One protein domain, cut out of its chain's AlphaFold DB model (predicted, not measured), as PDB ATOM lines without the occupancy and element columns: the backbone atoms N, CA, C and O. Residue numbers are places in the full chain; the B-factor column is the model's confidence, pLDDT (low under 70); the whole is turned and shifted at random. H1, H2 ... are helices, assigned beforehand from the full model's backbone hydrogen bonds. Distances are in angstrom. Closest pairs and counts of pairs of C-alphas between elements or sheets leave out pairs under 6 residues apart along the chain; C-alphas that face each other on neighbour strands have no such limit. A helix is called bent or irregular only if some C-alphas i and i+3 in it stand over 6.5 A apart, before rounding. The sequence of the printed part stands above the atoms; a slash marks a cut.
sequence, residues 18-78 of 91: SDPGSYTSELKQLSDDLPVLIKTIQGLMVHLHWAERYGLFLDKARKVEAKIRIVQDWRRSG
ATOM      1  N   SER A  18       7.013  38.467  25.700       91.31
ATOM      2  CA  SER A  18       6.139  39.003  26.740       91.31
ATOM      3  C   SER A  18       4.744  38.371  26.758       91.31
ATOM      4  O   SER A  18       3.988  38.602  27.700       91.31
ATOM      5  N   ASP A  19       4.416  37.542  25.762       93.00
ATOM      6  CA  ASP A  19       3.166  36.792  25.687       93.00
ATOM      7  C   ASP A  19       3.000  35.862  26.908       93.00
ATOM      8  O   ASP A  19       3.776  34.915  27.081       93.00
ATOM      9  N   PRO A  20       1.984  36.090  27.761       90.62
ATOM     10  CA  PRO A  20       1.723  35.264  28.933       90.62
ATOM     11  C   PRO A  20       1.034  33.930  28.606       90.62
ATOM     12  O   PRO A  20       0.911  33.083  29.494       90.62
ATOM     13  N   GLY A  21       0.558  33.716  27.373       91.62
ATOM     14  CA  GLY A  21      -0.141  32.498  26.965       91.62
ATOM     15  C   GLY A  21      -1.329  32.175  27.875       91.62
ATOM     16  O   GLY A  21      -2.226  33.000  28.079       91.62
ATOM     17  N   SER A  22      -1.328  30.981  28.479       90.38
ATOM     18  CA  SER A  22      -2.398  30.531  29.386       90.38
ATOM     19  C   SER A  22      -2.573  31.403  30.635       90.38
ATOM     20  O   SER A  22      -3.631  31.348  31.254       90.38
ATOM     21  N   TYR A  23      -1.580  32.221  31.001       87.81
ATOM     22  CA  TYR A  23      -1.618  33.082  32.190       87.81
ATOM     23  C   TYR A  23      -2.219  34.471  31.923       87.81
ATOM     24  O   TYR A  23      -2.231  35.327  32.804       87.81
ATOM     25  N   THR A  24      -2.755  34.719  30.721       90.12
ATOM     26  CA  THR A  24      -3.381  36.006  30.359       90.12
ATOM     27  C   THR A  24      -4.453  36.448  31.364       90.12
ATOM     28  O   THR A  24      -4.568  37.634  31.670       90.12
ATOM     29  N   SER A  25      -5.248  35.514  31.895       89.81
ATOM     30  CA  SER A  25      -6.308  35.813  32.868       89.81
ATOM     31  C   SER A  25      -5.778  36.318  34.213       89.81
ATOM     32  O   SER A  25      -6.489  37.055  34.895       89.81
ATOM     33  N   GLU A  26      -4.548  35.963  34.591       85.19
ATOM     34  CA  GLU A  26      -3.904  36.454  35.814       85.19
ATOM     35  C   GLU A  26      -3.514  37.928  35.654       85.19
ATOM     36  O   GLU A  26      -3.748  38.732  36.552       85.19
ATOM     37  N   LEU A  27      -3.015  38.319  34.474       85.56
ATOM     38  CA  LEU A  27      -2.661  39.713  34.193       85.56
ATOM     39  C   LEU A  27      -3.886  40.627  34.075       85.56
ATOM     40  O   LEU A  27      -3.799  41.799  34.426       85.56
ATOM     41  N   LYS A  28      -5.042  40.101  33.649       87.50
ATOM     42  CA  LYS A  28      -6.306  40.861  33.594       87.50
ATOM     43  C   LYS A  28      -6.822  41.306  34.968       87.50
ATOM     44  O   LYS A  28      -7.721  42.134  35.022       87.50
ATOM     45  N   GLN A  29      -6.296  40.742  36.055       86.62
ATOM     46  CA  GLN A  29      -6.658  41.129  37.423       86.62
ATOM     47  C   GLN A  29      -5.832  42.314  37.937       86.62
ATOM     48  O   GLN A  29      -6.134  42.845  39.005       86.62
ATOM     49  N   LEU A  30      -4.784  42.719  37.213       86.81
ATOM     50  CA  LEU A  30      -3.996  43.893  37.568       86.81
ATOM     51  C   LEU A  30      -4.816  45.163  37.338       86.81
ATOM     52  O   LEU A  30      -5.569  45.267  36.372       86.81
ATOM     53  N   SER A  31      -4.648  46.132  38.237       90.00
ATOM     54  CA  SER A  31      -5.277  47.441  38.091       90.00
ATOM     55  C   SER A  31      -4.697  48.185  36.887       90.00
ATOM     56  O   SER A  31      -3.492  48.136  36.635       90.00
ATOM     57  N   ASP A  32      -5.571  48.886  36.173       90.94
ATOM     58  CA  ASP A  32      -5.248  49.845  35.118       90.94
ATOM     59  C   ASP A  32      -4.814  51.219  35.669       90.94
ATOM     60  O   ASP A  32      -4.273  52.039  34.927       90.94
ATOM     61  N   ASP A  33      -4.978  51.456  36.974       94.94
ATOM     62  CA  ASP A  33      -4.447  52.628  37.663       94.94
ATOM     63  C   ASP A  33      -2.938  52.482  37.913       94.94
ATOM     64  O   ASP A  33      -2.472  51.575  38.612       94.94
ATOM     65  N   LEU A  34      -2.156  53.404  37.350       92.50
ATOM     66  CA  LEU A  34      -0.696  53.361  37.405       92.50
ATOM     67  C   LEU A  34      -0.142  53.399  38.849       92.50
ATOM     68  O   LEU A  34       0.714  52.567  39.162       92.50
ATOM     69  N   PRO A  35      -0.592  54.292  39.755       95.44
ATOM     70  CA  PRO A  35      -0.198  54.249  41.165       95.44
ATOM     71  C   PRO A  35      -0.458  52.899  41.851       95.44
ATOM     72  O   PRO A  35       0.429  52.378  42.540       95.44
ATOM     73  N   VAL A  36      -1.643  52.310  41.662       94.12
ATOM     74  CA  VAL A  36      -1.987  50.994  42.226       94.12
ATOM     75  C   VAL A  36      -1.110  49.897  41.626       94.12
ATOM     76  O   VAL A  36      -0.613  49.036  42.361       94.12
ATOM     77  N   LEU A  37      -0.858  49.941  40.318       90.38
ATOM     78  CA  LEU A  37       0.012  48.988  39.637       90.38
ATOM     79  C   LEU A  37       1.452  49.055  40.164       90.38
ATOM     80  O   LEU A  37       2.030  48.023  40.509       90.38
ATOM     81  N   ILE A  38       2.012  50.262  40.306       91.06
ATOM     82  CA  ILE A  38       3.351  50.478  40.880       91.06
ATOM     83  C   ILE A  38       3.416  49.881  42.282       91.06
ATOM     84  O   ILE A  38       4.322  49.102  42.575       91.06
ATOM     85  N   LYS A  39       2.436  50.195  43.135       90.31
ATOM     86  CA  LYS A  39       2.370  49.666  44.502       90.31
ATOM     87  C   LYS A  39       2.295  48.136  44.529       90.31
ATOM     88  O   LYS A  39       2.865  47.524  45.425       90.31
ATOM     89  N   THR A  40       1.602  47.536  43.564       88.56
ATOM     90  CA  THR A  40       1.439  46.079  43.452       88.56
ATOM     91  C   THR A  40       2.746  45.390  43.058       88.56
ATOM     92  O   THR A  40       3.080  44.351  43.616       88.56
ATOM     93  N   ILE A  41       3.499  45.963  42.113       84.94
ATOM     94  CA  ILE A  41       4.731  45.362  41.576       84.94
ATOM     95  C   ILE A  41       5.953  45.672  42.452       84.94
ATOM     96  O   ILE A  41       6.916  44.896  42.498       84.94
ATOM     97  N   GLN A  42       5.956  46.813  43.144       85.12
ATOM     98  CA  GLN A  42       7.122  47.274  43.882       85.12
ATOM     99  C   GLN A  42       7.498  46.304  45.003       85.12
ATOM    100  O   GLN A  42       6.704  45.959  45.872       85.12
ATOM    101  N   GLY A  43       8.769  45.903  45.002       81.25
ATOM    102  CA  GLY A  43       9.278  44.938  45.964       81.25
ATOM    103  C   GLY A  43       8.936  43.492  45.622       81.25
ATOM    104  O   GLY A  43       9.169  42.653  46.468       81.25
ATOM    105  N   LEU A  44       8.432  43.161  44.427       80.88
ATOM    106  CA  LEU A  44       8.300  41.759  43.990       80.88
ATOM    107  C   LEU A  44       9.560  41.206  43.310       80.88
ATOM    108  O   LEU A  44       9.691  39.999  43.127       80.88
ATOM    109  N   MET A  45      10.497  42.076  42.931       79.50
ATOM    110  CA  MET A  45      11.711  41.706  42.206       79.50
ATOM    111  C   MET A  45      12.952  42.194  42.943       79.50
ATOM    112  O   MET A  45      13.000  43.322  43.432       79.50
ATOM    113  N   VAL A  46      13.984  41.353  42.971       83.38
ATOM    114  CA  VAL A  46      15.325  41.714  43.431       83.38
ATOM    115  C   VAL A  46      16.309  41.501  42.291       83.38
ATOM    116  O   VAL A  46      16.276  40.486  41.596       83.38
ATOM    117  N   HIS A  47      17.202  42.464  42.086       85.50
ATOM    118  CA  HIS A  47      18.289  42.284  41.139       85.50
ATOM    119  C   HIS A  47      19.268  41.236  41.684       85.50
ATOM    120  O   HIS A  47      19.759  41.383  42.802       85.50
ATOM    121  N   LEU A  48      19.586  40.203  40.894       87.62
ATOM    122  CA  LEU A  48      20.369  39.040  41.339       87.62
ATOM    123  C   LEU A  48      21.671  39.427  42.060       87.62
ATOM    124  O   LEU A  48      21.978  38.903  43.125       87.62
ATOM    125  N   HIS A  49      22.406  40.395  41.508       89.00
ATOM    126  CA  HIS A  49      23.684  40.864  42.060       89.00
ATOM    127  C   HIS A  49      23.556  41.729  43.327       89.00
ATOM    128  O   HIS A  49      24.563  42.061  43.942       89.00
ATOM    129  N   TRP A  50      22.338  42.114  43.712       90.81
ATOM    130  CA  TRP A  50      22.057  42.856  44.944       90.81
ATOM    131  C   TRP A  50      21.439  41.979  46.035       90.81
ATOM    132  O   TRP A  50      21.315  42.440  47.165       90.81
ATOM    133  N   ALA A  51      21.073  40.730  45.727       88.12
ATOM    134  CA  ALA A  51      20.368  39.838  46.645       88.12
ATOM    135  C   ALA A  51      21.065  39.718  48.014       88.12
ATOM    136  O   ALA A  51      20.426  39.936  49.040       88.12
ATOM    137  N   GLU A  52      22.383  39.497  48.037       89.31
ATOM    138  CA  GLU A  52      23.147  39.347  49.288       89.31
ATOM    139  C   GLU A  52      23.139  40.619  50.148       89.31
ATOM    140  O   GLU A  52      23.067  40.535  51.372       89.31
ATOM    141  N   ARG A  53      23.114  41.808  49.530       88.81
ATOM    142  CA  ARG A  53      22.993  43.088  50.257       88.81
ATOM    143  C   ARG A  53      21.622  43.261  50.911       88.81
ATOM    144  O   ARG A  53      21.496  44.017  51.865       88.81
ATOM    145  N   TYR A  54      20.615  42.552  50.406       85.50
ATOM    146  CA  TYR A  54      19.284  42.457  50.997       85.50
ATOM    147  C   TYR A  54      19.128  41.233  51.919       85.50
ATOM    148  O   TYR A  54      18.009  40.911  52.309       85.50
ATOM    149  N   GLY A  55      20.217  40.527  52.254       88.19
ATOM    150  CA  GLY A  55      20.185  39.326  53.097       88.19
ATOM    151  C   GLY A  55      19.601  38.084  52.411       88.19
ATOM    152  O   GLY A  55      19.282  37.103  53.080       88.19
ATOM    153  N   LEU A  56      19.443  38.111  51.084       85.88
ATOM    154  CA  LEU A  56      18.913  36.999  50.297       85.88
ATOM    155  C   LEU A  56      20.058  36.161  49.720       85.88
ATOM    156  O   LEU A  56      20.800  36.615  48.849       85.88
ATOM    157  N   PHE A  57      20.150  34.905  50.151       88.44
ATOM    158  CA  PHE A  57      21.096  33.929  49.615       88.44
ATOM    159  C   PHE A  57      20.363  32.951  48.702       88.44
ATOM    160  O   PHE A  57      19.549  32.144  49.143       88.44
ATOM    161  N   LEU A  58      20.631  33.056  47.403       84.25
ATOM    162  CA  LEU A  58      19.943  32.277  46.377       84.25
ATOM    163  C   LEU A  58      20.717  30.995  46.062       84.25
ATOM    164  O   LEU A  58      21.922  31.035  45.787       84.25
ATOM    165  N   ASP A  59      20.008  29.869  46.045       85.69
ATOM    166  CA  ASP A  59      20.567  28.597  45.601       85.69
ATOM    167  C   ASP A  59      20.860  28.593  44.086       85.69
ATOM    168  O   ASP A  59      20.556  29.531  43.336       85.69
ATOM    169  N   LYS A  60      21.484  27.513  43.611       84.94
ATOM    170  CA  LYS A  60      21.828  27.370  42.192       84.94
ATOM    171  C   LYS A  60      20.586  27.379  41.293       84.94
ATOM    172  O   LYS A  60      20.660  27.924  40.195       84.94
ATOM    173  N   ALA A  61      19.467  26.809  41.740       82.00
ATOM    174  CA  ALA A  61      18.237  26.748  40.959       82.00
ATOM    175  C   ALA A  61      17.624  28.145  40.764       82.00
ATOM    176  O   ALA A  61      17.223  28.481  39.653       82.00
ATOM    177  N   ARG A  62      17.622  28.994  41.800       81.50
ATOM    178  CA  ARG A  62      17.151  30.390  41.745       81.50
ATOM    179  C   ARG A  62      18.060  31.289  40.919       81.50
ATOM    180  O   ARG A  62      17.579  32.119  40.156       81.50
ATOM    181  N   LYS A  63      19.379  31.083  40.975       85.12
ATOM    182  CA  LYS A  63      20.331  31.814  40.117       85.12
ATOM    183  C   LYS A  63      20.086  31.575  38.621       85.12
ATOM    184  O   LYS A  63      20.340  32.466  37.811       85.12
ATOM    185  N   VAL A  64      19.597  30.393  38.241       86.19
ATOM    186  CA  VAL A  64      19.294  30.058  36.839       86.19
ATOM    187  C   VAL A  64      18.033  30.769  36.333       86.19
ATOM    188  O   VAL A  64      17.955  31.052  35.140       86.19
ATOM    189  N   GLU A  65      17.098  31.154  37.205       84.50
ATOM    190  CA  GLU A  65      15.860  31.837  36.794       84.50
ATOM    191  C   GLU A  65      16.097  33.194  36.130       84.50
ATOM    192  O   GLU A  65      15.348  33.576  35.237       84.50
ATOM    193  N   ALA A  66      17.188  33.891  36.466       84.38
ATOM    194  CA  ALA A  66      17.578  35.137  35.797       84.38
ATOM    195  C   ALA A  66      17.861  34.960  34.286       84.38
ATOM    196  O   ALA A  66      18.008  35.939  33.546       84.38
ATOM    197  N   LYS A  67      17.971  33.711  33.817       87.75
ATOM    198  CA  LYS A  67      18.157  33.356  32.406       87.75
ATOM    199  C   LYS A  67      16.848  33.039  31.687       87.75
ATOM    200  O   LYS A  67      16.887  32.854  30.475       87.75
ATOM    201  N   ILE A  68      15.715  32.992  32.387       87.81
ATOM    202  CA  ILE A  68      14.404  32.844  31.753       87.81
ATOM    203  C   ILE A  68      14.150  34.094  30.905       87.81
ATOM    204  O   ILE A  68      14.438  35.220  31.320       87.81
ATOM    205  N   ARG A  69      13.687  33.881  29.672       87.75
ATOM    206  CA  ARG A  69      13.440  34.955  28.700       87.75
ATOM    207  C   ARG A  69      11.981  35.053  28.286       87.75
ATOM    208  O   ARG A  69      11.561  36.142  27.947       87.75
ATOM    209  N   ILE A  70      11.232  33.954  28.319       91.50
ATOM    210  CA  ILE A  70       9.836  33.902  27.876       91.50
ATOM    211  C   ILE A  70       8.932  33.940  29.110       91.50
ATOM    212  O   ILE A  70       9.128  33.150  30.035       91.50
ATOM    213  N   VAL A  71       7.934  34.829  29.127       88.69
ATOM    214  CA  VAL A  71       7.005  34.987  30.267       88.69
ATOM    215  C   VAL A  71       6.321  33.666  30.638       88.69
ATOM    216  O   VAL A  71       6.213  33.336  31.818       88.69
ATOM    217  N   GLN A  72       5.937  32.861  29.645       88.44
ATOM    218  CA  GLN A  72       5.302  31.555  29.867       88.44
ATOM    219  C   GLN A  72       6.177  30.575  30.668       88.44
ATOM    220  O   GLN A  72       5.653  29.730  31.400       88.44
ATOM    221  N   ASP A  73       7.502  30.688  30.562       87.19
ATOM    222  CA  ASP A  73       8.441  29.797  31.245       87.19
ATOM    223  C   ASP A  73       8.717  30.232  32.686       87.19
ATOM    224  O   ASP A  73       9.075  29.397  33.518       87.19
ATOM    225  N   TRP A  74       8.478  31.505  33.019       80.06
ATOM    226  CA  TRP A  74       8.635  32.006  34.386       80.06
ATOM    227  C   TRP A  74       7.687  31.304  35.362       80.06
ATOM    228  O   TRP A  74       8.083  30.927  36.459       80.06
ATOM    229  N   ARG A  75       6.440  31.028  34.959       72.31
ATOM    230  CA  ARG A  75       5.511  30.297  35.836       72.31
ATOM    231  C   ARG A  75       5.869  28.814  35.973       72.31
ATOM    232  O   ARG A  75       5.634  28.216  37.021       72.31
ATOM    233  N   ARG A  76       6.485  28.225  34.943       68.12
ATOM    234  CA  ARG A  76       6.950  26.828  34.955       68.12
ATOM    235  C   ARG A  76       8.167  26.615  35.859       68.12
ATOM    236  O   ARG A  76       8.379  25.492  36.302       68.12
ATOM    237  N   SER A  77       8.938  27.660  36.171       69.81
ATOM    238  CA  SER A  77      10.133  27.554  37.024       69.81
ATOM    239  C   SER A  77       9.838  27.388  38.522       69.81
ATOM    240  O   SER A  77      10.773  27.286  39.326       69.81
ATOM    241  N   GLY A  78       8.554  27.303  38.897       59.66
ATOM    242  CA  GLY A  78       8.113  26.873  40.223       59.66
ATOM    243  C   GLY A  78       8.148  27.960  41.292       59.66
ATOM    244  O   GLY A  78       8.269  27.626  42.466       59.66
TER     245      GLY A  78
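What this domain is: This is residues 18 to 78 of the 91 residues of an uncharacterized protein of Anaerolineaceae bacterium (UniProt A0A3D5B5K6). Five short helices are strung along the chain into a loose, open ring with a hollow middle. H2 makes one corner, H3 and H4 follow at the far side, and H5 comes back near H1. The printed part has 61 residues, with helices H1 to H5 in that order and no named strand: all helix. It is loose, with a radius of gyration of the C-alphas of 13.9 A, and spans 33 by 26 by 15 A.

How they stand to each other: H2, residues 34 to 41, is the longest helix and touches no helix. It is apart from H1, residues 21 to 27, and from H3, residues 48 to 54. H3 is close to but not clearly touching H4, residues 60 to 65: their closest C-alphas, of Leu 48 and Lys 63, are 7.3 A apart, at a steep tilt of 60 degrees, opposite ways. H4 is close to but not clearly touching H5, residues 71 to 76, with closest C-alphas Glu 65 and Trp 74 at 7.6 A and a shallow tilt of 30 degrees, opposite ways. H5 and H1 only just touch, with 3 pairs of C-alphas within 8 A, the closest those of Gly 21 and Gln 72 at 6.2 A; they are about perpendicular at 88 degrees. In H2 every O i to N i+4 pair is within hydrogen-bond range; the others have 0 of 3 in H1, 1 of 3 in H3, 1 of 2 in H4 and 0 of 2 in H5, while O i to N i+3 pairs within range are 3 of 4 in H1, 3 of 4 in H3 and 2 of 3 in H5.

Where its parts are: H2 measures 10.5 A from C-alpha 34 at (-0.696, 53.361, 37.405) to C-alpha 41. H1 measures 10.5 A, H3 10.3 A, H4 9.2 A and H5 9.4 A, ending at C-alpha 76 at (6.950, 26.828, 34.955). H1 and H3 are irregular, with 7.4 A between C-alphas 22 and 25 and between C-alphas 49 and 52.

The domain as a whole: The C-alphas farthest apart, of Asp 33 and Lys 60, are 36.7 A apart. Residues 32 to 39, of which 34 to 39 belong to H2, stand free. The printed part has no cut and no long link. Mean pLDDT of the printed part is 86.3; residues 76 to 78 are under 70.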